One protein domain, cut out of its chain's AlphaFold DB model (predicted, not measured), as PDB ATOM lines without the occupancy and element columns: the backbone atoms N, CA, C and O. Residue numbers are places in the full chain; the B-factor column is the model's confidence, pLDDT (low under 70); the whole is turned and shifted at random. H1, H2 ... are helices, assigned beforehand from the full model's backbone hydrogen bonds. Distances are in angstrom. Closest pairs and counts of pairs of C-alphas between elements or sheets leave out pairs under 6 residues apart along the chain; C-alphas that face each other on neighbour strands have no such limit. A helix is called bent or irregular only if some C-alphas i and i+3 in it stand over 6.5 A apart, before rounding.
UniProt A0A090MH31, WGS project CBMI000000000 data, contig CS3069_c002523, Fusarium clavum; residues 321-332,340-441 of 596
ATOM      1  N   ASN A 321     272.140 259.410 246.219       92.06
ATOM      2  CA  ASN A 321     270.933 260.118 246.651       92.06
ATOM      3  C   ASN A 321     270.249 259.392 247.815       92.06
ATOM      4  O   ASN A 321     269.766 260.033 248.751       92.06
ATOM      5  N   VAL A 322     270.245 258.055 247.788       90.62
ATOM      6  CA  VAL A 322     269.698 257.225 248.870       90.62
ATOM      7  C   VAL A 322     270.522 257.405 250.141       90.62
ATOM      8  O   VAL A 322     269.952 257.685 251.198       90.62
ATOM      9  N   LEU A 323     271.850 257.311 250.045       89.62
ATOM     10  CA  LEU A 323     272.743 257.505 251.192       89.62
ATOM     11  C   LEU A 323     272.660 258.932 251.753       89.62
ATOM     12  O   LEU A 323     272.558 259.106 252.966       89.62
ATOM     13  N   SER A 324     272.604 259.951 250.890       86.94
ATOM     14  CA  SER A 324     272.437 261.349 251.315       86.94
ATOM     15  C   SER A 324     271.113 261.570 252.052       86.94
ATOM     16  O   SER A 324     271.046 262.290 253.050       86.94
ATOM     17  N   ALA A 325     270.027 260.941 251.591       86.81
ATOM     18  CA  ALA A 325     268.737 261.006 252.272       86.81
ATOM     19  C   ALA A 325     268.755 260.280 253.629       86.81
ATOM     20  O   ALA A 325     268.072 260.713 254.560       86.81
ATOM     21  N   GLN A 326     269.525 259.195 253.759       83.50
ATOM     22  CA  GLN A 326     269.743 258.513 255.037       83.50
ATOM     23  C   GLN A 326     270.535 259.387 256.014       83.50
ATOM     24  O   GLN A 326     270.153 259.473 257.181       83.50
ATOM     25  N   GLU A 327     271.571 260.081 255.537       81.38
ATOM     26  CA  GLU A 327     272.355 261.023 256.344       81.38
ATOM     27  C   GLU A 327     271.474 262.154 256.893       81.38
ATOM     28  O   GLU A 327     271.460 262.395 258.097       81.38
ATOM     29  N   LYS A 328     270.645 262.774 256.041       82.75
ATOM     30  CA  LYS A 328     269.746 263.878 256.434       82.75
ATOM     31  C   LYS A 328     268.657 263.479 257.432       82.75
ATOM     32  O   LYS A 328     268.229 264.302 258.234       82.75
ATOM     33  N   LYS A 329     268.164 262.238 257.375       77.88
ATOM     34  CA  LYS A 329     267.119 261.745 258.295       77.88
ATOM     35  C   LYS A 329     267.652 261.427 259.691       77.88
ATOM     36  O   LYS A 329     266.856 261.156 260.592       77.88
ATOM     37  N   ARG A 330     268.972 261.432 259.880       68.31
ATOM     38  CA  ARG A 330     269.595 261.114 261.157       68.31
ATOM     39  C   ARG A 330     269.411 262.281 262.131       68.31
ATOM     40  O   ARG A 330     269.980 263.348 261.946       68.31
ATOM     41  N   LYS A 331     268.626 262.063 263.189       58.09
ATOM     42  CA  LYS A 331     268.633 262.930 264.374       58.09
ATOM     43  C   LYS A 331     269.757 262.448 265.301       58.09
ATOM     44  O   LYS A 331     269.769 261.252 265.596       58.09
ATOM     45  N   PRO A 332     270.690 263.307 265.744       55.38
ATOM     46  CA  PRO A 332     271.607 262.950 266.823       55.38
ATOM     47  C   PRO A 332     270.766 262.667 268.072       55.38
ATOM     48  O   PRO A 332     270.024 263.544 268.518       55.38
ATOM     49  N   ARG A 340     280.502 255.463 269.197       56.38
ATOM     50  CA  ARG A 340     279.754 254.572 268.285       56.38
ATOM     51  C   ARG A 340     279.110 255.350 267.144       56.38
ATOM     52  O   ARG A 340     279.071 254.840 266.019       56.38
ATOM     53  N   ASP A 341     278.674 256.580 267.401       65.38
ATOM     54  CA  ASP A 341     278.128 257.469 266.380       65.38
ATOM     55  C   ASP A 341     279.200 257.826 265.331       65.38
ATOM     56  O   ASP A 341     279.012 257.573 264.133       65.38
ATOM     57  N   LEU A 342     280.382 258.253 265.790       65.94
ATOM     58  CA  LEU A 342     281.531 258.611 264.949       65.94
ATOM     59  C   LEU A 342     281.941 257.505 263.966       65.94
ATOM     60  O   LEU A 342     282.229 257.790 262.801       65.94
ATOM     61  N   SER A 343     281.968 256.241 264.403       73.19
ATOM     62  CA  SER A 343     282.329 255.107 263.535       73.19
ATOM     63  C   SER A 343     281.340 254.915 262.375       73.19
ATOM     64  O   SER A 343     281.748 254.761 261.220       73.19
ATOM     65  N   ARG A 344     280.035 255.016 262.658       71.00
ATOM     66  CA  ARG A 344     278.963 254.905 261.659       71.00
ATOM     67  C   ARG A 344     278.959 256.091 260.706       71.00
ATOM     68  O   ARG A 344     278.759 255.903 259.512       71.00
ATOM     69  N   VAL A 345     279.206 257.300 261.214       75.19
ATOM     70  CA  VAL A 345     279.343 258.509 260.383       75.19
ATOM     71  C   VAL A 345     280.520 258.369 259.421       75.19
ATOM     72  O   VAL A 345     280.365 258.620 258.227       75.19
ATOM     73  N   ARG A 346     281.680 257.902 259.899       76.06
ATOM     74  CA  ARG A 346     282.841 257.643 259.032       76.06
ATOM     75  C   ARG A 346     282.526 256.607 257.955       76.06
ATOM     76  O   ARG A 346     282.876 256.815 256.797       76.06
ATOM     77  N   GLN A 347     281.838 255.522 258.310       81.38
ATOM     78  CA  GLN A 347     281.430 254.505 257.341       81.38
ATOM     79  C   GLN A 347     280.472 255.066 256.280       81.38
ATOM     80  O   GLN A 347     280.697 254.843 255.093       81.38
ATOM     81  N   LEU A 348     279.445 255.816 256.690       82.19
ATOM     82  CA  LEU A 348     278.484 256.424 255.770       82.19
ATOM     83  C   LEU A 348     279.169 257.414 254.820       82.19
ATOM     84  O   LEU A 348     278.933 257.363 253.617       82.19
ATOM     85  N   ARG A 349     280.087 258.246 255.329       81.25
ATOM     86  CA  ARG A 349     280.882 259.168 254.502       81.25
ATOM     87  C   ARG A 349     281.744 258.432 253.477       81.25
ATOM     88  O   ARG A 349     281.755 258.825 252.315       81.25
ATOM     89  N   ARG A 350     282.415 257.341 253.866       80.44
ATOM     90  CA  ARG A 350     283.191 256.499 252.930       80.44
ATOM     91  C   ARG A 350     282.317 255.853 251.858       80.44
ATOM     92  O   ARG A 350     282.734 255.748 250.707       80.44
ATOM     93  N   GLN A 351     281.113 255.414 252.227       85.38
ATOM     94  CA  GLN A 351     280.150 254.892 251.260       85.38
ATOM     95  C   GLN A 351     279.697 255.991 250.303       85.38
ATOM     96  O   GLN A 351     279.701 255.764 249.102       85.38
ATOM     97  N   LEU A 352     279.389 257.185 250.810       87.56
ATOM     98  CA  LEU A 352     278.971 258.322 249.996       87.56
ATOM     99  C   LEU A 352     280.061 258.761 249.005       87.56
ATOM    100  O   LEU A 352     279.752 259.044 247.852       87.56
ATOM    101  N   GLN A 353     281.333 258.751 249.416       85.00
ATOM    102  CA  GLN A 353     282.475 259.061 248.541       85.00
ATOM    103  C   GLN A 353     282.600 258.112 247.338       85.00
ATOM    104  O   GLN A 353     283.117 258.516 246.297       85.00
ATOM    105  N   ASN A 354     282.128 256.872 247.481       88.19
ATOM    106  CA  ASN A 354     282.197 255.826 246.461       88.19
ATOM    107  C   ASN A 354     280.844 255.505 245.815       88.19
ATOM    108  O   ASN A 354     280.785 254.713 244.874       88.19
ATOM    109  N   ALA A 355     279.762 256.099 246.310       92.62
ATOM    110  CA  ALA A 355     278.422 255.903 245.792       92.62
ATOM    111  C   ALA A 355     278.282 256.548 244.418       92.62
ATOM    112  O   ALA A 355     278.860 257.595 244.148       92.62
ATOM    113  N   ILE A 356     277.500 255.931 243.545       94.12
ATOM    114  CA  ILE A 356     277.278 256.436 242.192       94.12
ATOM    115  C   ILE A 356     275.827 256.893 242.040       94.12
ATOM    116  O   ILE A 356     274.994 256.699 242.923       94.12
ATOM    117  N   ILE A 357     275.525 257.502 240.902       94.25
ATOM    118  CA  ILE A 357     274.162 257.839 240.484       94.25
ATOM    119  C   ILE A 357     273.887 257.198 239.124       94.25
ATOM    120  O   ILE A 357     274.822 256.792 238.424       94.25
ATOM    121  N   TRP A 358     272.619 257.095 238.730       94.94
ATOM    122  CA  TRP A 358     272.233 256.442 237.477       94.94
ATOM    123  C   TRP A 358     272.847 257.124 236.242       94.94
ATOM    124  O   TRP A 358     273.180 256.445 235.274       94.94
ATOM    125  N   GLU A 359     273.111 258.432 236.302       95.06
ATOM    126  CA  GLU A 359     273.816 259.196 235.269       95.06
ATOM    127  C   GLU A 359     275.257 258.700 235.081       95.06
ATOM    128  O   GLU A 359     275.790 258.734 233.974       95.06
ATOM    129  N   THR A 360     275.891 258.183 236.141       95.50
ATOM    130  CA  THR A 360     277.229 257.573 236.047       95.50
ATOM    131  C   THR A 360     277.172 256.292 235.216       95.50
ATOM    132  O   THR A 360     278.004 256.110 234.328       95.50
ATOM    133  N   LEU A 361     276.163 255.441 235.445       96.00
ATOM    134  CA  LEU A 361     275.935 254.231 234.646       96.00
ATOM    135  C   LEU A 361     275.551 254.571 233.205       96.00
ATOM    136  O   LEU A 361     276.066 253.948 232.285       96.00
ATOM    137  N   ARG A 362     274.698 255.583 232.999       94.69
ATOM    138  CA  ARG A 362     274.326 256.083 231.668       94.69
ATOM    139  C   ARG A 362     275.552 256.532 230.881       94.69
ATOM    140  O   ARG A 362     275.739 256.096 229.751       94.69
ATOM    141  N   ASN A 363     276.386 257.386 231.473       92.94
ATOM    142  CA  ASN A 363     277.574 257.921 230.808       92.94
ATOM    143  C   ASN A 363     278.595 256.819 230.521       92.94
ATOM    144  O   ASN A 363     279.182 256.798 229.445       92.94
ATOM    145  N   PHE A 364     278.764 255.867 231.443       94.81
ATOM    146  CA  PHE A 364     279.592 254.692 231.192       94.81
ATOM    147  C   PHE A 364     279.014 253.801 230.086       94.81
ATOM    148  O   PHE A 364     279.754 253.309 229.247       94.81
ATOM    149  N   PHE A 365     277.701 253.608 230.025       92.94
ATOM    150  CA  PHE A 365     277.088 252.821 228.958       92.94
ATOM    151  C   PHE A 365     277.251 253.493 227.585       92.94
ATOM    152  O   PHE A 365     277.640 252.833 226.623       92.94
ATOM    153  N   LEU A 366     277.047 254.813 227.514       89.50
ATOM    154  CA  LEU A 366     277.321 255.611 226.317       89.50
ATOM    155  C   LEU A 366     278.797 255.515 225.901       89.50
ATOM    156  O   LEU A 366     279.097 255.356 224.722       89.50
ATOM    157  N   PHE A 367     279.714 255.542 226.869       89.50
ATOM    158  CA  PHE A 367     281.140 255.337 226.626       89.50
ATOM    159  C   PHE A 367     281.436 253.991 225.971       89.50
ATOM    160  O   PHE A 367     282.137 253.941 224.965       89.50
ATOM    161  N   LEU A 368     280.888 252.899 226.512       91.06
ATOM    162  CA  LEU A 368     281.097 251.562 225.954       91.06
ATOM    163  C   LEU A 368     280.599 251.455 224.513       91.06
ATOM    164  O   LEU A 368     281.193 250.730 223.719       91.06
ATOM    165  N   HIS A 369     279.522 252.168 224.185       85.62
ATOM    166  CA  HIS A 369     279.011 252.241 222.823       85.62
ATOM    167  C   HIS A 369     279.974 252.989 221.892       85.62
ATOM    168  O   HIS A 369     280.324 252.465 220.838       85.62
ATOM    169  N   GLN A 370     280.476 254.155 222.311       83.81
ATOM    170  CA  GLN A 370     281.431 254.955 221.529       83.81
ATOM    171  C   GLN A 370     282.783 254.260 221.301       83.81
ATOM    172  O   GLN A 370     283.446 254.523 220.304       83.81
ATOM    173  N   LEU A 371     283.196 253.362 222.200       83.19
ATOM    174  CA  LEU A 371     284.421 252.564 222.047       83.19
ATOM    175  C   LEU A 371     284.285 251.375 221.074       83.19
ATOM    176  O   LEU A 371     285.276 250.661 220.845       83.19
ATOM    177  N   GLY A 372     283.078 251.126 220.558       66.88
ATOM    178  CA  GLY A 372     282.728 249.953 219.759       66.88
ATOM    179  C   GLY A 372     283.579 249.774 218.496       66.88
ATOM    180  O   GLY A 372     283.821 250.717 217.750       66.88
ATOM    181  N   GLY A 373     284.005 248.528 218.268       59.66
ATOM    182  CA  GLY A 373     284.673 248.020 217.065       59.66
ATOM    183  C   GLY A 373     284.409 246.511 216.919       59.66
ATOM    184  O   GLY A 373     283.995 245.878 217.890       59.66
ATOM    185  N   GLU A 374     284.638 245.946 215.728       49.41
ATOM    186  CA  GLU A 374     284.115 244.644 215.245       49.41
ATOM    187  C   GLU A 374     284.374 243.398 216.126       49.41
ATOM    188  O   GLU A 374     283.718 242.380 215.931       49.41
ATOM    189  N   MET A 375     285.294 243.446 217.097       48.31
ATOM    190  CA  MET A 375     285.780 242.259 217.828       48.31
ATOM    191  C   MET A 375     285.540 242.279 219.353       48.31
ATOM    192  O   MET A 375     285.694 241.249 220.006       48.31
ATOM    193  N   ASP A 376     285.164 243.416 219.952       58.53
ATOM    194  CA  ASP A 376     285.031 243.565 221.412       58.53
ATOM    195  C   ASP A 376     283.735 244.291 221.796       58.53
ATOM    196  O   ASP A 376     283.708 245.501 222.043       58.53
ATOM    197  N   GLU A 377     282.640 243.542 221.925       83.06
ATOM    198  CA  GLU A 377     281.369 244.080 222.417       83.06
ATOM    199  C   GLU A 377     281.405 244.253 223.949       83.06
ATOM    200  O   GLU A 377     280.809 243.503 224.725       83.06
ATOM    201  N   LEU A 378     282.144 245.262 224.423       90.31
ATOM    202  CA  LEU A 378     282.238 245.599 225.850       90.31
ATOM    203  C   LEU A 378     280.863 245.870 226.476       90.31
ATOM    204  O   LEU A 378     280.616 245.488 227.623       90.31
ATOM    205  N   LYS A 379     279.955 246.493 225.717       89.75
ATOM    206  CA  LYS A 379     278.563 246.727 226.126       89.75
ATOM    207  C   LYS A 379     277.845 245.404 226.437       89.75
ATOM    208  O   LYS A 379     277.184 245.297 227.469       89.75
ATOM    209  N   ASP A 380     278.068 244.370 225.631       91.50
ATOM    210  CA  ASP A 380     277.459 243.051 225.792       91.50
ATOM    211  C   ASP A 380     278.023 242.324 227.010       91.50
ATOM    212  O   ASP A 380     277.270 241.736 227.796       91.50
ATOM    213  N   ARG A 381     279.337 242.443 227.245       93.44
ATOM    214  CA  ARG A 381     279.980 241.944 228.472       93.44
ATOM    215  C   ARG A 381     279.407 242.611 229.722       93.44
ATOM    216  O   ARG A 381     279.081 241.917 230.688       93.44
ATOM    217  N   PHE A 382     279.257 243.936 229.697       95.56
ATOM    218  CA  PHE A 382     278.657 244.703 230.789       95.56
ATOM    219  C   PHE A 382     277.225 244.235 231.073       95.56
ATOM    220  O   PHE A 382     276.929 243.815 232.195       95.56
ATOM    221  N   MET A 383     276.359 244.215 230.055       95.50
ATOM    222  CA  MET A 383     274.962 243.795 230.201       95.50
ATOM    223  C   MET A 383     274.850 242.350 230.690       95.50
ATOM    224  O   MET A 383     274.109 242.068 231.629       95.50
ATOM    225  N   THR A 384     275.639 241.437 230.121       96.62
ATOM    226  CA  THR A 384     275.663 240.026 230.527       96.62
ATOM    227  C   THR A 384     276.049 239.869 231.995       96.62
ATOM    228  O   THR A 384     275.441 239.070 232.713       96.62
ATOM    229  N   LYS A 385     277.040 240.629 232.477       97.00
ATOM    230  CA  LYS A 385     277.447 240.580 233.884       97.00
ATOM    231  C   LYS A 385     276.367 241.137 234.811       97.00
ATOM    232  O   LYS A 385     276.070 240.500 235.823       97.00
ATOM    233  N   VAL A 386     275.735 242.253 234.448       97.31
ATOM    234  CA  VAL A 386     274.611 242.824 235.210       97.31
ATOM    235  C   VAL A 386     273.438 241.840 235.280       97.31
ATOM    236  O   VAL A 386     272.922 241.596 236.367       97.31
ATOM    237  N   ILE A 387     273.074 241.193 234.166       97.81
ATOM    238  CA  ILE A 387     272.031 240.151 234.128       97.81
ATOM    239  C   ILE A 387     272.360 239.010 235.100       97.81
ATOM    240  O   ILE A 387     271.505 238.610 235.889       97.81
ATOM    241  N   LYS A 388     273.603 238.509 235.094       97.62
ATOM    242  CA  LYS A 388     274.049 237.432 236.001       97.62
ATOM    243  C   LYS A 388     273.983 237.825 237.481       97.62
ATOM    244  O   LYS A 388     273.833 236.950 238.330       97.62
ATOM    245  N   GLN A 389     274.122 239.112 237.794       97.25
ATOM    246  CA  GLN A 389     274.107 239.636 239.161       97.25
ATOM    247  C   GLN A 389     272.739 240.181 239.592       97.25
ATOM    248  O   GLN A 389     272.573 240.513 240.765       97.25
ATOM    249  N   ALA A 390     271.757 240.251 238.687       96.50
ATOM    250  CA  ALA A 390     270.504 240.969 238.895       96.50
ATOM    251  C   ALA A 390     269.782 240.576 240.192       96.50
ATOM    252  O   ALA A 390     269.419 241.445 240.979       96.50
ATOM    253  N   ASN A 391     269.649 239.275 240.466       95.00
ATOM    254  CA  ASN A 391     268.976 238.748 241.659       95.00
ATOM    255  C   ASN A 391     269.684 239.059 242.992       95.00
ATOM    256  O   ASN A 391     269.075 238.894 244.047       95.00
ATOM    257  N   LYS A 392     270.952 239.479 242.949       96.44
ATOM    258  CA  LYS A 392     271.753 239.887 244.112       96.44
ATOM    259  C   LYS A 392     271.805 241.408 244.281       96.44
ATOM    260  O   LYS A 392     272.335 241.881 245.284       96.44
ATOM    261  N   LEU A 393     271.288 242.180 243.320       95.75
ATOM    262  CA  LEU A 393     271.245 243.634 243.428       95.75
ATOM    263  C   LEU A 393     270.298 244.046 244.571       95.75
ATOM    264  O   LEU A 393     269.187 243.513 244.665       95.75
ATOM    265  N   PRO A 394     270.681 245.003 245.436       95.19
ATOM    266  CA  PRO A 394     269.795 245.458 246.500       95.19
ATOM    267  C   PRO A 394     268.524 246.101 245.931       95.19
ATOM    268  O   PRO A 394     268.589 246.923 245.019       95.19
ATOM    269  N   ALA A 395     267.363 245.774 246.507       93.81
ATOM    270  CA  ALA A 395     266.055 246.220 246.016       93.81
ATOM    271  C   ALA A 395     265.921 247.749 245.912       93.81
ATOM    272  O   ALA A 395     265.338 248.261 244.958       93.81
ATOM    273  N   VAL A 396     266.484 248.475 246.884       93.56
ATOM    274  CA  VAL A 396     266.482 249.943 246.883       93.56
ATOM    275  C   VAL A 396     267.259 250.481 245.685       93.56
ATOM    276  O   VAL A 396     266.730 251.330 244.982       93.56
ATOM    277  N   GLU A 397     268.438 249.925 245.396       94.81
ATOM    278  CA  GLU A 397     269.294 250.378 244.292       94.81
ATOM    279  C   GLU A 397     268.744 249.962 242.929       94.81
ATOM    280  O   GLU A 397     268.848 250.708 241.955       94.81
ATOM    281  N   LEU A 398     268.101 248.790 242.847       94.81
ATOM    282  CA  LEU A 398     267.322 248.393 241.674       94.81
ATOM    283  C   LEU A 398     266.301 249.478 241.332       94.81
ATOM    284  O   LEU A 398     266.280 249.974 240.208       94.81
ATOM    285  N   PHE A 399     265.502 249.889 242.318       95.12
ATOM    286  CA  PHE A 399     264.488 250.916 242.133       95.12
ATOM    287  C   PHE A 399     265.092 252.301 241.872       95.12
ATOM    288  O   PHE A 399     264.690 252.955 240.911       95.12
ATOM    289  N   SER A 400     266.027 252.774 242.697       94.31
ATOM    290  CA  SER A 400     266.493 254.165 242.678       94.31
ATOM    291  C   SER A 400     267.512 254.455 241.578       94.31
ATOM    292  O   SER A 400     267.444 255.537 241.006       94.31
ATOM    293  N   MET A 401     268.360 253.487 241.210       95.50
ATOM    294  CA  MET A 401     269.504 253.686 240.312       95.50
ATOM    295  C   MET A 401     269.423 252.873 239.011       95.50
ATOM    296  O   MET A 401     269.674 253.420 237.936       95.50
ATOM    297  N   TRP A 402     269.035 251.594 239.056       96.62
ATOM    298  CA  TRP A 402     269.004 250.759 237.843       96.62
ATOM    299  C   TRP A 402     267.799 251.046 236.942       96.62
ATOM    300  O   TRP A 402     267.957 251.091 235.725       96.62
ATOM    301  N   ILE A 403     266.604 251.297 237.495       95.69
ATOM    302  CA  ILE A 403     265.430 251.646 236.672       95.69
ATOM    303  C   ILE A 403     265.599 252.981 235.916       95.69
ATOM    304  O   ILE A 403     265.293 252.998 234.726       95.69
ATOM    305  N   PRO A 404     266.088 254.097 236.505       96.19
ATOM    306  CA  PRO A 404     266.375 255.301 235.722       96.19
ATOM    307  C   PRO A 404     267.471 255.082 234.685       96.19
ATOM    308  O   PRO A 404     267.377 255.618 233.588       96.19
ATOM    309  N   PHE A 405     268.487 254.271 235.003       96.62
ATOM    310  CA  PHE A 405     269.492 253.889 234.020       96.62
ATOM    311  C   PHE A 405     268.835 253.211 232.806       96.62
ATOM    312  O   PHE A 405     269.076 253.653 231.686       96.62
ATOM    313  N   LEU A 406     267.948 252.229 233.021       96.31
ATOM    314  CA  LEU A 406     267.180 251.591 231.944       96.31
ATOM    315  C   LEU A 406     266.314 252.582 231.167       96.31
ATOM    316  O   LEU A 406     266.237 252.509 229.949       96.31
ATOM    317  N   GLN A 407     265.672 253.525 231.855       94.62
ATOM    318  CA  GLN A 407     264.901 254.568 231.188       94.62
ATOM    319  C   GLN A 407     265.795 255.383 230.242       94.62
ATOM    320  O   GLN A 407     265.474 255.558 229.070       94.62
ATOM    321  N   SER A 408     266.949 255.826 230.740       94.44
ATOM    322  CA  SER A 408     267.891 256.641 229.975       94.44
ATOM    323  C   SER A 408     268.608 255.878 228.863       94.44
ATOM    324  O   SER A 408     269.032 256.480 227.880       94.44
ATOM    325  N   SER A 409     268.748 254.554 228.986       93.12
ATOM    326  CA  SER A 409     269.386 253.750 227.948       93.12
ATOM    327  C   SER A 409     268.494 253.607 226.718       93.12
ATOM    328  O   SER A 409     269.036 253.528 225.623       93.12
ATOM    329  N   ILE A 410     267.160 253.683 226.844       93.31
ATOM    330  CA  ILE A 410     266.248 253.713 225.683       93.31
ATOM    331  C   ILE A 410     266.571 254.897 224.765       93.31
ATOM    332  O   ILE A 410     266.610 254.735 223.548       93.31
ATOM    333  N   GLU A 411     266.839 256.076 225.333       91.31
ATOM    334  CA  GLU A 411     267.225 257.264 224.559       91.31
ATOM    335  C   GLU A 411     268.528 257.031 223.789       91.31
ATOM    336  O   GLU A 411     268.622 257.393 222.619       91.31
ATOM    337  N   ILE A 412     269.504 256.370 224.422       89.00
ATOM    338  CA  ILE A 412     270.777 256.004 223.786       89.00
ATOM    339  C   ILE A 412     270.526 255.024 222.634       89.00
ATOM    340  O   ILE A 412     271.016 255.246 221.535       89.00
ATOM    341  N   LEU A 413     269.715 253.980 222.839       90.06
ATOM    342  CA  LEU A 413     269.398 253.011 221.781       90.06
ATOM    343  C   LEU A 413     268.718 253.672 220.580       90.06
ATOM    344  O   LEU A 413     269.051 253.358 219.440       90.06
ATOM    345  N   LYS A 414     267.807 254.621 220.825       90.94
ATOM    346  CA  LYS A 414     267.137 255.385 219.766       90.94
ATOM    347  C   LYS A 414     268.101 256.296 219.012       90.94
ATOM    348  O   LYS A 414     268.071 256.305 217.783       90.94
ATOM    349  N   LEU A 415     268.953 257.031 219.731       88.38
ATOM    350  CA  LEU A 415     269.961 257.913 219.135       88.38
ATOM    351  C   LEU A 415     270.910 257.130 218.218       88.38
ATOM    352  O   LEU A 415     271.200 257.558 217.104       88.38
ATOM    353  N   GLU A 416     271.311 255.946 218.668       84.62
ATOM    354  CA  GLU A 416     272.257 255.062 217.981       84.62
ATOM    355  C   GLU A 416     271.581 254.103 216.986       84.62
ATOM    356  O   GLU A 416     272.233 253.232 216.415       84.62
ATOM    357  N   LYS A 417     270.264 254.250 216.769       88.38
ATOM    358  CA  LYS A 417     269.444 253.429 215.858       88.38
ATOM    359  C   LYS A 417     269.553 251.917 216.118       88.38
ATOM    360  O   LYS A 417     269.404 251.112 215.200       88.38
ATOM    361  N   ILE A 418     269.781 251.522 217.370       87.44
ATOM    362  CA  ILE A 418     269.804 250.119 217.790       87.44
ATOM    363  C   ILE A 418     268.356 249.644 217.987       87.44
ATOM    364  O   ILE A 418     267.612 250.265 218.754       87.44
ATOM    365  N   PRO A 419     267.929 248.537 217.351       91.06
ATOM    366  CA  PRO A 419     266.585 248.005 217.542       91.06
ATOM    367  C   PRO A 419     266.315 247.617 219.001       91.06
ATOM    368  O   PRO A 419     267.061 246.852 219.609       91.06
ATOM    369  N   LEU A 420     265.183 248.059 219.557       90.75
ATOM    370  CA  LEU A 420     264.746 247.642 220.901       90.75
ATOM    371  C   LEU A 420     264.440 246.133 220.990       90.75
ATOM    372  O   LEU A 420     264.359 245.575 222.080       90.75
ATOM    373  N   THR A 421     264.289 245.469 219.842       91.81
ATOM    374  CA  THR A 421     264.093 244.021 219.713       91.81
ATOM    375  C   THR A 421     265.381 243.213 219.860       91.81
ATOM    376  O   THR A 421     265.334 241.985 219.819       91.81
ATOM    377  N   THR A 422     266.542 243.855 220.031       91.75
ATOM    378  CA  THR A 422     267.803 243.136 220.220       91.75
ATOM    379  C   THR A 422     267.738 242.262 221.494       91.75
ATOM    380  O   THR A 422     267.543 242.797 222.594       91.75
ATOM    381  N   PRO A 423     267.952 240.929 221.397       93.69
ATOM    382  CA  PRO A 423     267.646 239.988 222.482       93.69
ATOM    383  C   PRO A 423     268.346 240.266 223.815       93.69
ATOM    384  O   PRO A 423     267.762 240.069 224.881       93.69
ATOM    385  N   LEU A 424     269.601 240.731 223.785       93.50
ATOM    386  CA  LEU A 424     270.352 241.007 225.010       93.50
ATOM    387  C   LEU A 424     269.765 242.190 225.794       93.50
ATOM    388  O   LEU A 424     269.704 242.133 227.024       93.50
ATOM    389  N   TYR A 425     269.268 243.215 225.097       93.00
ATOM    390  CA  TYR A 425     268.586 244.348 225.720       93.00
ATOM    391  C   TYR A 425     267.243 243.927 226.303       93.00
ATOM    392  O   TYR A 425     266.993 244.195 227.475       93.00
ATOM    393  N   GLN A 426     266.424 243.187 225.551       95.25
ATOM    394  CA  GLN A 426     265.166 242.646 226.078       95.25
ATOM    395  C   GLN A 426     265.411 241.820 227.349       95.25
ATOM    396  O   GLN A 426     264.774 242.029 228.381       95.25
ATOM    397  N   LYS A 427     266.428 240.947 227.329       96.12
ATOM    398  CA  LYS A 427     266.811 240.145 228.495       96.12
ATOM    399  C   LYS A 427     267.256 241.002 229.679       96.12
ATOM    400  O   LYS A 427     266.861 240.707 230.808       96.12
ATOM    401  N   LEU A 428     268.059 242.043 229.452       96.50
ATOM    402  CA  LEU A 428     268.483 242.978 230.497       96.50
ATOM    403  C   LEU A 428     267.278 243.672 231.143       96.50
ATOM    404  O   LEU A 428     267.146 243.645 232.369       96.50
ATOM    405  N   PHE A 429     266.398 244.254 230.323       96.62
ATOM    406  CA  PHE A 429     265.212 244.976 230.781       96.62
ATOM    407  C   PHE A 429     264.272 244.055 231.555       96.62
ATOM    408  O   PHE A 429     263.981 244.343 232.717       96.62
ATOM    409  N   SER A 430     263.871 242.918 230.978       96.00
ATOM    410  CA  SER A 430     262.989 241.964 231.657       96.00
ATOM    411  C   SER A 430     263.596 241.473 232.966       96.00
ATOM    412  O   SER A 430     262.931 241.502 234.000       96.00
ATOM    413  N   THR A 431     264.881 241.108 232.986       97.50
ATOM    414  CA  THR A 431     265.518 240.597 234.211       97.50
ATOM    415  C   THR A 431     265.514 241.641 235.330       97.50
ATOM    416  O   THR A 431     265.108 241.337 236.456       97.50
ATOM    417  N   LEU A 432     265.942 242.875 235.052       97.12
ATOM    418  CA  LEU A 432     266.032 243.923 236.070       97.12
ATOM    419  C   LEU A 432     264.653 244.409 236.525       97.12
ATOM    420  O   LEU A 432     264.439 244.573 237.726       97.12
ATOM    421  N   VAL A 433     263.703 244.578 235.600       95.62
ATOM    422  CA  VAL A 433     262.327 244.978 235.922       95.62
ATOM    423  C   VAL A 433     261.646 243.921 236.787       95.62
ATOM    424  O   VAL A 433     261.131 244.251 237.855       95.62
ATOM    425  N   LEU A 434     261.697 242.645 236.395       94.75
ATOM    426  CA  LEU A 434     261.103 241.564 237.183       94.75
ATOM    427  C   LEU A 434     261.753 241.424 238.559       94.75
ATOM    428  O   LEU A 434     261.056 241.195 239.551       94.75
ATOM    429  N   THR A 435     263.075 241.585 238.639       96.25
ATOM    430  CA  THR A 435     263.786 241.528 239.920       96.25
ATOM    431  C   THR A 435     263.403 242.701 240.817       96.25
ATOM    432  O   THR A 435     263.177 242.504 242.010       96.25
ATOM    433  N   MET A 436     263.247 243.906 240.258       95.12
ATOM    434  CA  MET A 436     262.777 245.077 240.996       95.12
ATOM    435  C   MET A 436     261.346 244.870 241.511       95.12
ATOM    436  O   MET A 436     261.097 245.076 242.696       95.12
ATOM    437  N   LEU A 437     260.421 244.372 240.683       94.00
ATOM    438  CA  LEU A 437     259.055 244.069 241.128       94.00
ATOM    439  C   LEU A 437     259.040 243.019 242.249       94.00
ATOM    440  O   LEU A 437     258.332 243.174 243.241       94.00
ATOM    441  N   LYS A 438     259.856 241.969 242.138       93.62
ATOM    442  CA  LYS A 438     259.937 240.930 243.170       93.62
ATOM    443  C   LYS A 438     260.549 241.448 244.477       93.62
ATOM    444  O   LYS A 438     260.051 241.111 245.546       93.62
ATOM    445  N   GLY A 439     261.637 242.215 244.398       91.50
ATOM    446  CA  GLY A 439     262.429 242.619 245.562       91.50
ATOM    447  C   GLY A 439     261.978 243.923 246.223       91.50
ATOM    448  O   GLY A 439     261.981 244.011 247.447       91.50
ATOM    449  N   TYR A 440     261.611 244.935 245.435       92.06
ATOM    450  CA  TYR A 440     261.221 246.257 245.933       92.06
ATOM    451  C   TYR A 440     259.716 246.355 246.183       92.06
ATOM    452  O   TYR A 440     259.303 246.715 247.283       92.06
ATOM    453  N   LEU A 441     258.887 246.021 245.188       92.50
ATOM    454  CA  LEU A 441     257.431 246.058 245.356       92.50
ATOM    455  C   LEU A 441     256.969 244.940 246.304       92.50
ATOM    456  O   LEU A 441     256.309 245.216 247.309       92.50
TER     457      LEU A 441
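This is residues 321 to 332 and 340 to 441 of the 596 residues of an uncharacterized protein of Fusarium clavum (UniProt A0A090MH31). Four helices, H3 to H6, form an up-and-down bundle, each running against the one before, and the antiparallel pair H1 and H2 lies side by side beyond one end of it. H3 and H4 meet only near one end of each, while H5 and H6 run along each other. The printed part has 114 residues with six named helices, H1 to H6 in order, and no named strand; its class is all helix. It is loose, with a radius of gyration of the C-alphas of 16.7 A, and elongated, spanning 54 by 30 by 22 A.

The longest helix, H5, residues 395 to 415, measures 29.6 A from C-alpha 395 at (266.055, 246.220, 246.016), with a kink of 33 degrees near residue 402. H6 is residues 423 to 441, 25.8 A, ending at (257.431, 246.058, 245.356). H4 is residues 378 to 392, 21.8 A; H3 is 358 to 370, 18.5 A; H2 is 340 to 354, 22.0 A; H1 is 321 to 328, 10.5 A, from (270.933, 260.118, 246.651). H4 and H5 are irregular: C-alphas 388 and 391 are 7.7 A apart, and, only just, C-alphas 400 and 403 are 6.6 A apart.

H5 and H6, a hairpin, touch at a shallow tilt of 28 degrees; their closest C-alphas, Ala 395 and Tyr 440, are 4.8 A apart. H5 touches H3, C-alphas 401 and 358 being closest at 4.8 A. H6 touches H4, closest at C-alphas 428 and 387, 5.8 A. H3 touches H4, a hairpin, with residues 365 to 369 alone, against 378 to 379 alone of H4; C-alphas 368 and 379 are closest at 5.5 A. H3 and H6 are apart. H1 touches H2, opposite ways, with residues 348 to 352 alone of H2; C-alphas 323 and 352 are closest at 6.4 A. Every O i to N i+4 pair is within hydrogen-bond range in H1, H3 and H6; H2 has 10 of 11, H4 9 of 11, H5 14 of 17.

The C-alphas farthest apart, Pro 332 and Glu 374, are 56.1 A apart. Residues 333 to 339 are cut out, with 11.8 A between C-alphas 332 and 340. Of the links printed whole, none is long. Residues 330 to 332, 340 to 342 and 372 to 376 have pLDDT under 70.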